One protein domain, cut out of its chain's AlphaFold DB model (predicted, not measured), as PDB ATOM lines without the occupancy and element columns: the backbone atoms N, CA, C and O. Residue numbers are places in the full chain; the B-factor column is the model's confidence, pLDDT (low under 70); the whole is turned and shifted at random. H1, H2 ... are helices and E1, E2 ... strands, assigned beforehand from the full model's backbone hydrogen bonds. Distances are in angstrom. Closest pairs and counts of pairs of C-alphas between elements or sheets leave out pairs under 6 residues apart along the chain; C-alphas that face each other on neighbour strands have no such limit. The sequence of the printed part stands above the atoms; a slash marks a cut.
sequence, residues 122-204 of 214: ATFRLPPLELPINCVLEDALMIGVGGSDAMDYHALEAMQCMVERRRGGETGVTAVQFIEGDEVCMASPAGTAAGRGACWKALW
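What this domain is: This is residues 122 to 204 of the 214 residues of an uncharacterized protein of Candidatus Poribacteria bacterium (UniProt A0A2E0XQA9). With little regular structure, this is a two-stranded ribbon, E1 and E2, with helix H1 on its E2 side and small helix H2 near one end. Residues 122 to 149, with no named element, lead into H1. The 83 printed residues hold H1, E1, H2, E2 in that order, 32 residues in named elements, class mixed; the whole is compact, radius of gyration of the C-alphas 13.6 A, spanning 36 by 28 by 25 A.

Where its parts are: Find C-alpha 150 at (311.905, 592.894, 426.193); from there H1 runs 19.7 A to residue 163. E1 is residues 175 to 180, 16.8 A; H2 is 182 to 187; E2, 198 to 203, 16.4 A, ends at (300.786, 603.246, 440.145).

How they stand to each other: E1 and E2 are antiparallel at 163 degrees; look at N 177 and O 201, 2.9 A. The closest C-alphas of H1 and E2, Asp 152 and Trp 200, are 7.7 A apart; of H2 and E2, Val 184 and Cys 199, 6.3 A. H1 and H2 are apart. O i to N i+4 pairs within hydrogen-bond range number 9 of 10 in H1, 1 of 2 in H2.

The domain as a whole: The printed part has no cut; H1 to E1 is a long link. Residues 185 to 204 have pLDDT under 70.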
ATOM      1  N   ALA A 122     306.836 581.456 436.543       90.44
ATOM      2  CA  ALA A 122     307.100 580.084 436.974       90.44
ATOM      3  C   ALA A 122     308.571 579.825 437.355       90.44
ATOM      4  O   ALA A 122     308.934 578.687 437.657       90.44
ATOM      5  N   THR A 123     309.437 580.844 437.318       89.62
ATOM      6  CA  THR A 123     310.861 580.680 437.635       89.62
ATOM      7  C   THR A 123     311.120 580.596 439.140       89.62
ATOM      8  O   THR A 123     310.342 581.086 439.963       89.62
ATOM      9  N   PHE A 124     312.252 580.000 439.515       90.06
ATOM     10  CA  PHE A 124     312.708 579.971 440.904       90.06
ATOM     11  C   PHE A 124     313.146 581.368 441.366       90.06
ATOM     12  O   PHE A 124     313.760 582.121 440.612       90.06
ATOM     13  N   ARG A 125     312.878 581.694 442.635       89.12
ATOM     14  CA  ARG A 125     313.271 582.965 443.268       89.12
ATOM     15  C   ARG A 125     314.357 582.713 444.308       89.12
ATOM     16  O   ARG A 125     314.311 581.704 445.012       89.12
ATOM     17  N   LEU A 126     315.333 583.615 444.387       90.69
ATOM     18  CA  LEU A 126     316.469 583.518 445.305       90.69
ATOM     19  C   LEU A 126     316.663 584.851 446.055       90.69
ATOM     20  O   LEU A 126     317.000 585.844 445.411       90.69
ATOM     21  N   PRO A 127     316.478 584.884 447.391       92.19
ATOM     22  CA  PRO A 127     315.931 583.799 448.214       92.19
ATOM     23  C   PRO A 127     314.485 583.443 447.804       92.19
ATOM     24  O   PRO A 127     313.804 584.273 447.195       92.19
ATOM     25  N   PRO A 128     313.996 582.226 448.117       91.56
ATOM     26  CA  PRO A 128     312.600 581.881 447.884       91.56
ATOM     27  C   PRO A 128     311.676 582.879 448.587       91.56
ATOM     28  O   PRO A 128     311.795 583.102 449.791       91.56
ATOM     29  N   LEU A 129     310.756 583.469 447.827       89.31
ATOM     30  CA  LEU A 129     309.765 584.415 448.322       89.31
ATOM     31  C   LEU A 129     308.418 584.103 447.675       89.31
ATOM     32  O   LEU A 129     308.300 584.103 446.450       89.31
ATOM     33  N   GLU A 130     307.412 583.872 448.508       90.12
ATOM     34  CA  GLU A 130     306.008 583.791 448.117       90.12
ATOM     35  C   GLU A 130     305.231 584.736 449.040       90.12
ATOM     36  O   GLU A 130     305.277 584.586 450.263       90.12
ATOM     37  N   LEU A 131     304.571 585.749 448.474       91.25
ATOM     38  CA  LEU A 131     303.767 586.678 449.263       91.25
ATOM     39  C   LEU A 131     302.450 585.988 449.647       91.25
ATOM     40  O   LEU A 131     301.833 585.348 448.789       91.25
ATOM     41  N   PRO A 132     301.975 586.116 450.901       93.81
ATOM     42  CA  PRO A 132     300.661 585.609 451.269       93.81
ATOM     43  C   PRO A 132     299.576 586.203 450.368       93.81
ATOM     44  O   PRO A 132     299.558 587.407 450.108       93.81
ATOM     45  N   ILE A 133     298.638 585.363 449.924       94.00
ATOM     46  CA  ILE A 133     297.471 585.827 449.164       94.00
ATOM     47  C   ILE A 133     296.741 586.887 449.997       94.00
ATOM     48  O   ILE A 133     296.545 586.706 451.200       94.00
ATOM     49  N   ASN A 134     296.316 587.975 449.355       94.50
ATOM     50  CA  ASN A 134     295.652 589.115 449.985       94.50
ATOM     51  C   ASN A 134     296.506 589.876 451.015       94.50
ATOM     52  O   ASN A 134     295.944 590.593 451.848       94.50
ATOM     53  N   CYS A 135     297.841 589.769 450.980       94.94
ATOM     54  CA  CYS A 135     298.681 590.635 451.805       94.94
ATOM     55  C   CYS A 135     298.506 592.109 451.406       94.94
ATOM     56  O   CYS A 135     298.157 592.441 450.268       94.94
ATOM     57  N   VAL A 136     298.750 593.009 452.356       94.31
ATOM     58  CA  VAL A 136     298.907 594.433 452.048       94.31
ATOM     59  C   VAL A 136     300.286 594.611 451.424       94.31
ATOM     60  O   VAL A 136     301.266 594.072 451.934       94.31
ATOM     61  N   LEU A 137     300.344 595.326 450.306       91.00
ATOM     62  CA  LEU A 137     301.578 595.665 449.615       91.00
ATOM     63  C   LEU A 137     301.545 597.167 449.344       91.00
ATOM     64  O   LEU A 137     300.607 597.640 448.703       91.00
ATOM     65  N   GLU A 138     302.524 597.889 449.881       88.38
ATOM     66  CA  GLU A 138     302.631 599.344 449.719       88.38
ATOM     67  C   GLU A 138     303.344 599.677 448.409       88.38
ATOM     68  O   GLU A 138     302.779 600.359 447.561       88.38
ATOM     69  N   ASP A 139     304.525 599.090 448.208       87.06
ATOM     70  CA  ASP A 139     305.358 599.288 447.028       87.06
ATOM     71  C   ASP A 139     305.993 597.966 446.570       87.06
ATOM     72  O   ASP A 139     306.177 597.027 447.350       87.06
ATOM     73  N   ALA A 140     306.359 597.905 445.290       88.69
ATOM     74  CA  ALA A 140     307.132 596.816 444.705       88.69
ATOM     75  C   ALA A 140     308.177 597.376 443.734       88.69
ATOM     76  O   ALA A 140     307.902 598.316 442.988       88.69
ATOM     77  N   LEU A 141     309.369 596.778 443.736       87.44
ATOM     78  CA  LEU A 141     310.458 597.115 442.826       87.44
ATOM     79  C   LEU A 141     311.039 595.829 442.243       87.44
ATOM     80  O   LEU A 141     311.378 594.904 442.982       87.44
ATOM     81  N   MET A 142     311.201 595.805 440.923       85.31
ATOM     82  CA  MET A 142     311.925 594.762 440.206       85.31
ATOM     83  C   MET A 142     313.037 595.408 439.384       85.31
ATOM     84  O   MET A 142     312.815 596.420 438.725       85.31
ATOM     85  N   ILE A 143     314.226 594.810 439.418       84.19
ATOM     86  CA  ILE A 143     315.388 595.270 438.656       84.19
ATOM     87  C   ILE A 143     315.688 594.226 437.583       84.19
ATOM     88  O   ILE A 143     316.034 593.088 437.896       84.19
ATOM     89  N   GLY A 144     315.545 594.618 436.318       82.38
ATOM     90  CA  GLY A 144     315.935 593.826 435.152       82.38
ATOM     91  C   GLY A 144     317.208 594.377 434.512       82.38
ATOM     92  O   GLY A 144     317.476 595.573 434.588       82.38
ATOM     93  N   VAL A 145     317.994 593.510 433.872       81.44
ATOM     94  CA  VAL A 145     319.199 593.910 433.129       81.44
ATOM     95  C   VAL A 145     319.018 593.588 431.651       81.44
ATOM     96  O   VAL A 145     318.860 592.425 431.291       81.44
ATOM     97  N   GLY A 146     319.083 594.611 430.799       81.19
ATOM     98  CA  GLY A 146     319.113 594.498 429.340       81.19
ATOM     99  C   GLY A 146     318.385 595.657 428.660       81.19
ATOM    100  O   GLY A 146     318.214 596.712 429.262       81.19
ATOM    101  N   GLY A 147     318.022 595.474 427.389       75.31
ATOM    102  CA  GLY A 147     317.376 596.513 426.583       75.31
ATOM    103  C   GLY A 147     315.895 596.718 426.911       75.31
ATOM    104  O   GLY A 147     315.221 595.788 427.368       75.31
ATOM    105  N   SER A 148     315.416 597.929 426.619       74.50
ATOM    106  CA  SER A 148     314.005 598.329 426.704       74.50
ATOM    107  C   SER A 148     313.096 597.407 425.867       74.50
ATOM    108  O   SER A 148     313.570 596.661 425.005       74.50
ATOM    109  N   ASP A 149     311.791 597.422 426.143       80.19
ATOM    110  CA  ASP A 149     310.749 596.519 425.609       80.19
ATOM    111  C   ASP A 149     310.821 595.091 426.182       80.19
ATOM    112  O   ASP A 149     309.984 594.698 426.998       80.19
ATOM    113  N   ALA A 150     311.835 594.306 425.807       80.06
ATOM    114  CA  ALA A 150     311.905 592.894 426.193       80.06
ATOM    115  C   ALA A 150     312.167 592.709 427.696       80.06
ATOM    116  O   ALA A 150     311.464 591.939 428.356       80.06
ATOM    117  N   MET A 151     313.165 593.409 428.249       83.50
ATOM    118  CA  MET A 151     313.486 593.274 429.673       83.50
ATOM    119  C   MET A 151     312.499 594.000 430.571       83.50
ATOM    120  O   MET A 151     312.223 593.512 431.666       83.50
ATOM    121  N   ASP A 152     311.920 595.098 430.096       85.12
ATOM    122  CA  ASP A 152     310.873 595.817 430.816       85.12
ATOM    123  C   ASP A 152     309.633 594.949 430.986       85.12
ATOM    124  O   ASP A 152     309.130 594.793 432.098       85.12
ATOM    125  N   TYR A 153     309.194 594.297 429.904       88.12
ATOM    126  CA  TYR A 153     308.118 593.316 429.965       88.12
ATOM    127  C   TYR A 153     308.426 592.211 430.978       88.12
ATOM    128  O   TYR A 153     307.593 591.894 431.822       88.12
ATOM    129  N   HIS A 154     309.627 591.640 430.915       90.44
ATOM    130  CA  HIS A 154     310.036 590.567 431.813       90.44
ATOM    131  C   HIS A 154     310.056 591.000 433.284       90.44
ATOM    132  O   HIS A 154     309.545 590.276 434.139       90.44
ATOM    133  N   ALA A 155     310.611 592.175 433.585       89.56
ATOM    134  CA  ALA A 155     310.635 592.720 434.936       89.56
ATOM    135  C   ALA A 155     309.213 592.980 435.456       89.56
ATOM    136  O   ALA A 155     308.881 592.579 436.574       89.56
ATOM    137  N   LEU A 156     308.359 593.590 434.629       88.81
ATOM    138  CA  LEU A 156     306.966 593.853 434.974       88.81
ATOM    139  C   LEU A 156     306.194 592.557 435.206       88.81
ATOM    140  O   LEU A 156     305.565 592.420 436.244       88.81
ATOM    141  N   GLU A 157     306.281 591.583 434.305       91.44
ATOM    142  CA  GLU A 157     305.543 590.323 434.408       91.44
ATOM    143  C   GLU A 157     305.971 589.491 435.627       91.44
ATOM    144  O   GLU A 157     305.129 588.988 436.378       91.44
ATOM    145  N   ALA A 158     307.283 589.371 435.854       90.75
ATOM    146  CA  ALA A 158     307.819 588.648 437.004       90.75
ATOM    147  C   ALA A 158     307.352 589.273 438.329       90.75
ATOM    148  O   ALA A 158     307.058 588.557 439.285       90.75
ATOM    149  N   MET A 159     307.246 590.602 438.381       90.56
ATOM    150  CA  MET A 159     306.699 591.322 439.528       90.56
ATOM    151  C   MET A 159     305.173 591.175 439.629       90.56
ATOM    152  O   MET A 159     304.637 590.921 440.709       90.56
ATOM    153  N   GLN A 160     304.467 591.299 438.507       90.25
ATOM    154  CA  GLN A 160     303.009 591.318 438.413       90.25
ATOM    155  C   GLN A 160     302.384 590.032 438.961       90.25
ATOM    156  O   GLN A 160     301.418 590.120 439.718       90.25
ATOM    157  N   CYS A 161     302.994 588.864 438.720       89.62
ATOM    158  CA  CYS A 161     302.492 587.587 439.251       89.62
ATOM    159  C   CYS A 161     302.382 587.547 440.792       89.62
ATOM    160  O   CYS A 161     301.568 586.802 441.340       89.62
ATOM    161  N   MET A 162     303.166 588.378 441.488       89.62
ATOM    162  CA  MET A 162     303.131 588.543 442.942       89.62
ATOM    163  C   MET A 162     302.190 589.685 443.343       89.62
ATOM    164  O   MET A 162     301.347 589.528 444.227       89.62
ATOM    165  N   VAL A 163     302.323 590.836 442.676       92.00
ATOM    166  CA  VAL A 163     301.609 592.080 443.005       92.00
ATOM    167  C   VAL A 163     300.107 591.974 442.745       92.00
ATOM    168  O   VAL A 163     299.316 592.585 443.464       92.00
ATOM    169  N   GLU A 164     299.670 591.204 441.751       91.94
ATOM    170  CA  GLU A 164     298.243 591.039 441.442       91.94
ATOM    171  C   GLU A 164     297.475 590.258 442.504       91.94
ATOM    172  O   GLU A 164     296.269 590.433 442.627       91.94
ATOM    173  N   ARG A 165     298.169 589.475 443.333       92.12
ATOM    174  CA  ARG A 165     297.571 588.673 444.412       92.12
ATOM    175  C   ARG A 165     297.443 589.448 445.730       92.12
ATOM    176  O   ARG A 165     297.024 588.872 446.739       92.12
ATOM    177  N   ARG A 166     297.830 590.732 445.746       93.69
ATOM    178  CA  ARG A 166     297.691 591.627 446.907       93.69
ATOM    179  C   ARG A 166     296.220 591.910 447.215       93.69
ATOM    180  O   ARG A 166     295.339 591.715 446.379       93.69
ATOM    181  N   ARG A 167     295.946 592.446 448.403       93.25
ATOM    182  CA  ARG A 167     294.596 592.882 448.782       93.25
ATOM    183  C   ARG A 167     294.063 593.929 447.797       93.25
ATOM    184  O   ARG A 167     294.652 594.998 447.664       93.25
ATOM    185  N   GLY A 168     292.938 593.632 447.147       89.38
ATOM    186  CA  GLY A 168     292.372 594.510 446.116       89.38
ATOM    187  C   GLY A 168     293.203 594.554 444.827       89.38
ATOM    188  O   GLY A 168     293.202 595.571 444.145       89.38
ATOM    189  N   GLY A 169     293.964 593.493 444.534       88.06
ATOM    190  CA  GLY A 169     294.664 593.310 443.265       88.06
ATOM    191  C   GLY A 169     293.725 593.020 442.088       88.06
ATOM    192  O   GLY A 169     292.509 593.127 442.212       88.06
ATOM    193  N   GLU A 170     294.302 592.710 440.925       84.12
ATOM    194  CA  GLU A 170     293.576 592.506 439.650       84.12
ATOM    195  C   GLU A 170     292.723 593.710 439.180       84.12
ATOM    196  O   GLU A 170     291.823 593.584 438.353       84.12
ATOM    197  N   THR A 171     293.033 594.919 439.658       84.69
ATOM    198  CA  THR A 171     292.314 596.166 439.322       84.69
ATOM    199  C   THR A 171     292.924 596.957 438.158       84.69
ATOM    200  O   THR A 171     292.473 598.063 437.863       84.69
ATOM    201  N   GLY A 172     293.970 596.434 437.513       82.56
ATOM    202  CA  GLY A 172     294.711 597.133 436.457       82.56
ATOM    203  C   GLY A 172     295.626 598.256 436.965       82.56
ATOM    204  O   GLY A 172     295.849 598.403 438.165       82.56
ATOM    205  N   VAL A 173     296.181 599.034 436.031       84.25
ATOM    206  CA  VAL A 173     297.157 600.111 436.281       84.25
ATOM    207  C   VAL A 173     296.504 601.472 436.039       84.25
ATOM    208  O   VAL A 173     295.830 601.657 435.027       84.25
ATOM    209  N   THR A 174     296.709 602.433 436.944       85.19
ATOM    210  CA  THR A 174     296.155 603.795 436.817       85.19
ATOM    211  C   THR A 174     297.095 604.728 436.065       85.19
ATOM    212  O   THR A 174     296.642 605.547 435.269       85.19
ATOM    213  N   ALA A 175     298.399 604.618 436.312       85.50
ATOM    214  CA  ALA A 175     299.405 605.432 435.646       85.50
ATOM    215  C   ALA A 175     300.714 604.659 435.489       85.50
ATOM    216  O   ALA A 175     301.064 603.826 436.328       85.50
ATOM    217  N   VAL A 176     301.437 604.975 434.419       84.19
ATOM    218  CA  VAL A 176     302.778 604.465 434.140       84.19
ATOM    219  C   VAL A 176     303.671 605.662 433.860       84.19
ATOM    220  O   VAL A 176     303.338 606.495 433.017       84.19
ATOM    221  N   GLN A 177     304.793 605.742 434.564       84.00
ATOM    222  CA  GLN A 177     305.842 606.718 434.311       84.00
ATOM    223  C   GLN A 177     307.113 605.995 433.872       84.00
ATOM    224  O   GLN A 177     307.511 605.005 434.489       84.00
ATOM    225  N   PHE A 178     307.738 606.525 432.826       82.81
ATOM    226  CA  PHE A 178     309.054 606.119 432.357       82.81
ATOM    227  C   PHE A 178     310.076 607.167 432.792       82.81
ATOM    228  O   PHE A 178     309.851 608.359 432.579       82.81
ATOM    229  N   ILE A 179     311.146 606.730 433.449       82.31
ATOM    230  CA  ILE A 179     312.215 607.585 433.972       82.31
ATOM    231  C   ILE A 179     313.539 607.036 433.453       82.31
ATOM    232  O   ILE A 179     313.762 605.829 433.537       82.31
ATOM    233  N   GLU A 180     314.426 607.898 432.960       80.25
ATOM    234  CA  GLU A 180     315.707 607.495 432.371       80.25
ATOM    235  C   GLU A 180     316.884 608.318 432.898       80.25
ATOM    236  O   GLU A 180     316.734 609.435 433.394       80.25
ATOM    237  N   GLY A 181     318.088 607.761 432.759       79.12
ATOM    238  CA  GLY A 181     319.329 608.463 433.066       79.12
ATOM    239  C   GLY A 181     319.449 608.817 434.546       79.12
ATOM    240  O   GLY A 181     319.116 608.014 435.417       79.12
ATOM    241  N   ASP A 182     319.946 610.019 434.833       78.81
ATOM    242  CA  ASP A 182     320.238 610.454 436.204       78.81
ATOM    243  C   ASP A 182     318.963 610.650 437.050       78.81
ATOM    244  O   ASP A 182     319.022 610.598 438.280       78.81
ATOM    245  N   GLU A 183     317.793 610.811 436.417       75.38
ATOM    246  CA  GLU A 183     316.512 610.935 437.124       75.38
ATOM    247  C   GLU A 183     316.119 609.642 437.852       75.38
ATOM    248  O   GLU A 183     315.448 609.694 438.884       75.38
ATOM    249  N   VAL A 184     316.591 608.479 437.385       75.25
ATOM    250  CA  VAL A 184     316.353 607.194 438.063       75.25
ATOM    251  C   VAL A 184     316.966 607.196 439.464       75.25
ATOM    252  O   VAL A 184     316.346 606.717 440.416       75.25
ATOM    253  N   CYS A 185     318.150 607.792 439.613       65.06
ATOM    254  CA  CYS A 185     318.840 607.938 440.894       65.06
ATOM    255  C   CYS A 185     318.020 608.793 441.876       65.06
ATOM    256  O   CYS A 185     317.952 608.483 443.066       65.06
ATOM    257  N   MET A 186     317.376 609.843 441.356       65.31
ATOM    258  CA  MET A 186     316.583 610.816 442.115       65.31
ATOM    259  C   MET A 186     315.188 610.299 442.487       65.31
ATOM    260  O   MET A 186     314.618 610.729 443.487       65.31
ATOM    261  N   ALA A 187     314.637 609.370 441.704       64.12
ATOM    262  CA  ALA A 187     313.326 608.771 441.945       64.12
ATOM    263  C   ALA A 187     313.336 607.672 443.029       64.12
ATOM    264  O   ALA A 187     312.269 607.236 443.469       64.12
ATOM    265  N   SER A 188     314.517 607.213 443.463       58.84
ATOM    266  CA  SER A 188     314.661 606.193 444.506       58.84
ATOM    267  C   SER A 188     314.426 606.777 445.909       58.84
ATOM    268  O   SER A 188     315.101 607.743 446.275       58.84
ATOM    269  N   PRO A 189     313.571 606.165 446.757       54.59
ATOM    270  CA  PRO A 189     313.358 606.597 448.144       54.59
ATOM    271  C   PRO A 189     314.638 606.638 448.995       54.59
ATOM    272  O   PRO A 189     314.691 607.345 449.997       54.59
ATOM    273  N   ALA A 190     315.670 605.879 448.607       49.94
ATOM    274  CA  ALA A 190     316.943 605.785 449.321       49.94
ATOM    275  C   ALA A 190     318.014 606.786 448.837       49.94
ATOM    276  O   ALA A 190     319.092 606.839 449.422       49.94
ATOM    277  N   GLY A 191     317.766 607.556 447.768       43.69
ATOM    278  CA  GLY A 191     318.712 608.552 447.243       43.69
ATOM    279  C   GLY A 191     320.043 608.002 446.697       43.69
ATOM    280  O   GLY A 191     320.954 608.781 446.428       43.69
ATOM    281  N   THR A 192     320.198 606.682 446.542       41.88
ATOM    282  CA  THR A 192     321.473 606.049 446.149       41.88
ATOM    283  C   THR A 192     321.294 604.865 445.194       41.88
ATOM    284  O   THR A 192     321.708 603.746 445.499       41.88
ATOM    285  N   ALA A 193     320.698 605.071 444.021       44.84
ATOM    286  CA  ALA A 193     320.936 604.155 442.904       44.84
ATOM    287  C   ALA A 193     322.032 604.774 442.031       44.84
ATOM    288  O   ALA A 193     321.781 605.757 441.357       44.84
ATOM    289  N   ALA A 194     323.265 604.272 442.087       36.78
ATOM    290  CA  ALA A 194     324.327 604.719 441.189       36.78
ATOM    291  C   ALA A 194     324.249 603.904 439.891       36.78
ATOM    292  O   ALA A 194     324.731 602.774 439.841       36.78
ATOM    293  N   GLY A 195     323.629 604.451 438.845       47.81
ATOM    294  CA  GLY A 195     323.626 603.812 437.531       47.81
ATOM    295  C   GLY A 195     322.788 604.550 436.494       47.81
ATOM    296  O   GLY A 195     321.707 605.038 436.798       47.81
ATOM    297  N   ARG A 196     323.281 604.591 435.249       42.69
ATOM    298  CA  ARG A 196     322.466 604.947 434.080       42.69
ATOM    299  C   ARG A 196     321.516 603.782 433.803       42.69
ATOM    300  O   ARG A 196     321.990 602.674 433.562       42.69
ATOM    301  N   GLY A 197     320.210 604.016 433.847       53.81
ATOM    302  CA  GLY A 197     319.199 602.995 433.580       53.81
ATOM    303  C   GLY A 197     317.855 603.612 433.218       53.81
ATOM    304  O   GLY A 197     317.721 604.834 433.210       53.81
ATOM    305  N   ALA A 198     316.883 602.756 432.923       51.34
ATOM    306  CA  ALA A 198     315.485 603.123 432.767       51.34
ATOM    307  C   ALA A 198     314.666 602.451 433.878       51.34
ATOM    308  O   ALA A 198     314.954 601.320 434.271       51.34
ATOM    309  N   CYS A 199     313.677 603.157 434.420       55.25
ATOM    310  CA  CYS A 199     312.798 602.662 435.471       55.25
ATOM    311  C   CYS A 199     311.339 602.914 435.094       55.25
ATOM    312  O   CYS A 199     310.956 604.027 434.721       55.25
ATOM    313  N   TRP A 200     310.522 601.875 435.246       48.22
ATOM    314  CA  TRP A 200     309.075 601.958 435.118       48.22
ATOM    315  C   TRP A 200     308.449 602.044 436.502       48.22
ATOM    316  O   TRP A 200     308.535 601.105 437.294       48.22
ATOM    317  N   LYS A 201     307.774 603.160 436.782       54.81
ATOM    318  CA  LYS A 201     306.943 603.303 437.979       54.81
ATOM    319  C   LYS A 201     305.482 603.132 437.584       54.81
ATOM    320  O   LYS A 201     304.906 603.997 436.924       54.81
ATOM    321  N   ALA A 202     304.891 602.008 437.978       55.00
ATOM    322  CA  ALA A 202     303.461 601.767 437.843       55.00
ATOM    323  C   ALA A 202     302.750 602.155 439.145       55.00
ATOM    324  O   ALA A 202     303.168 601.758 440.231       55.00
ATOM    325  N   LEU A 203     301.674 602.933 439.031       52.25
ATOM    326  CA  LEU A 203     300.786 603.246 440.145       52.25
ATOM    327  C   LEU A 203     299.495 602.441 439.993       52.25
ATOM    328  O   LEU A 203     298.831 602.492 438.951       52.25
ATOM    329  N   TRP A 204     299.134 601.722 441.050       43.50
ATOM    330  CA  TRP A 204     297.853 601.033 441.157       43.50
ATOM    331  C   TRP A 204     296.828 601.920 441.864       43.50
ATOM    332  O   TRP A 204     297.208 602.732 442.713       43.50
TER     333      TRP A 204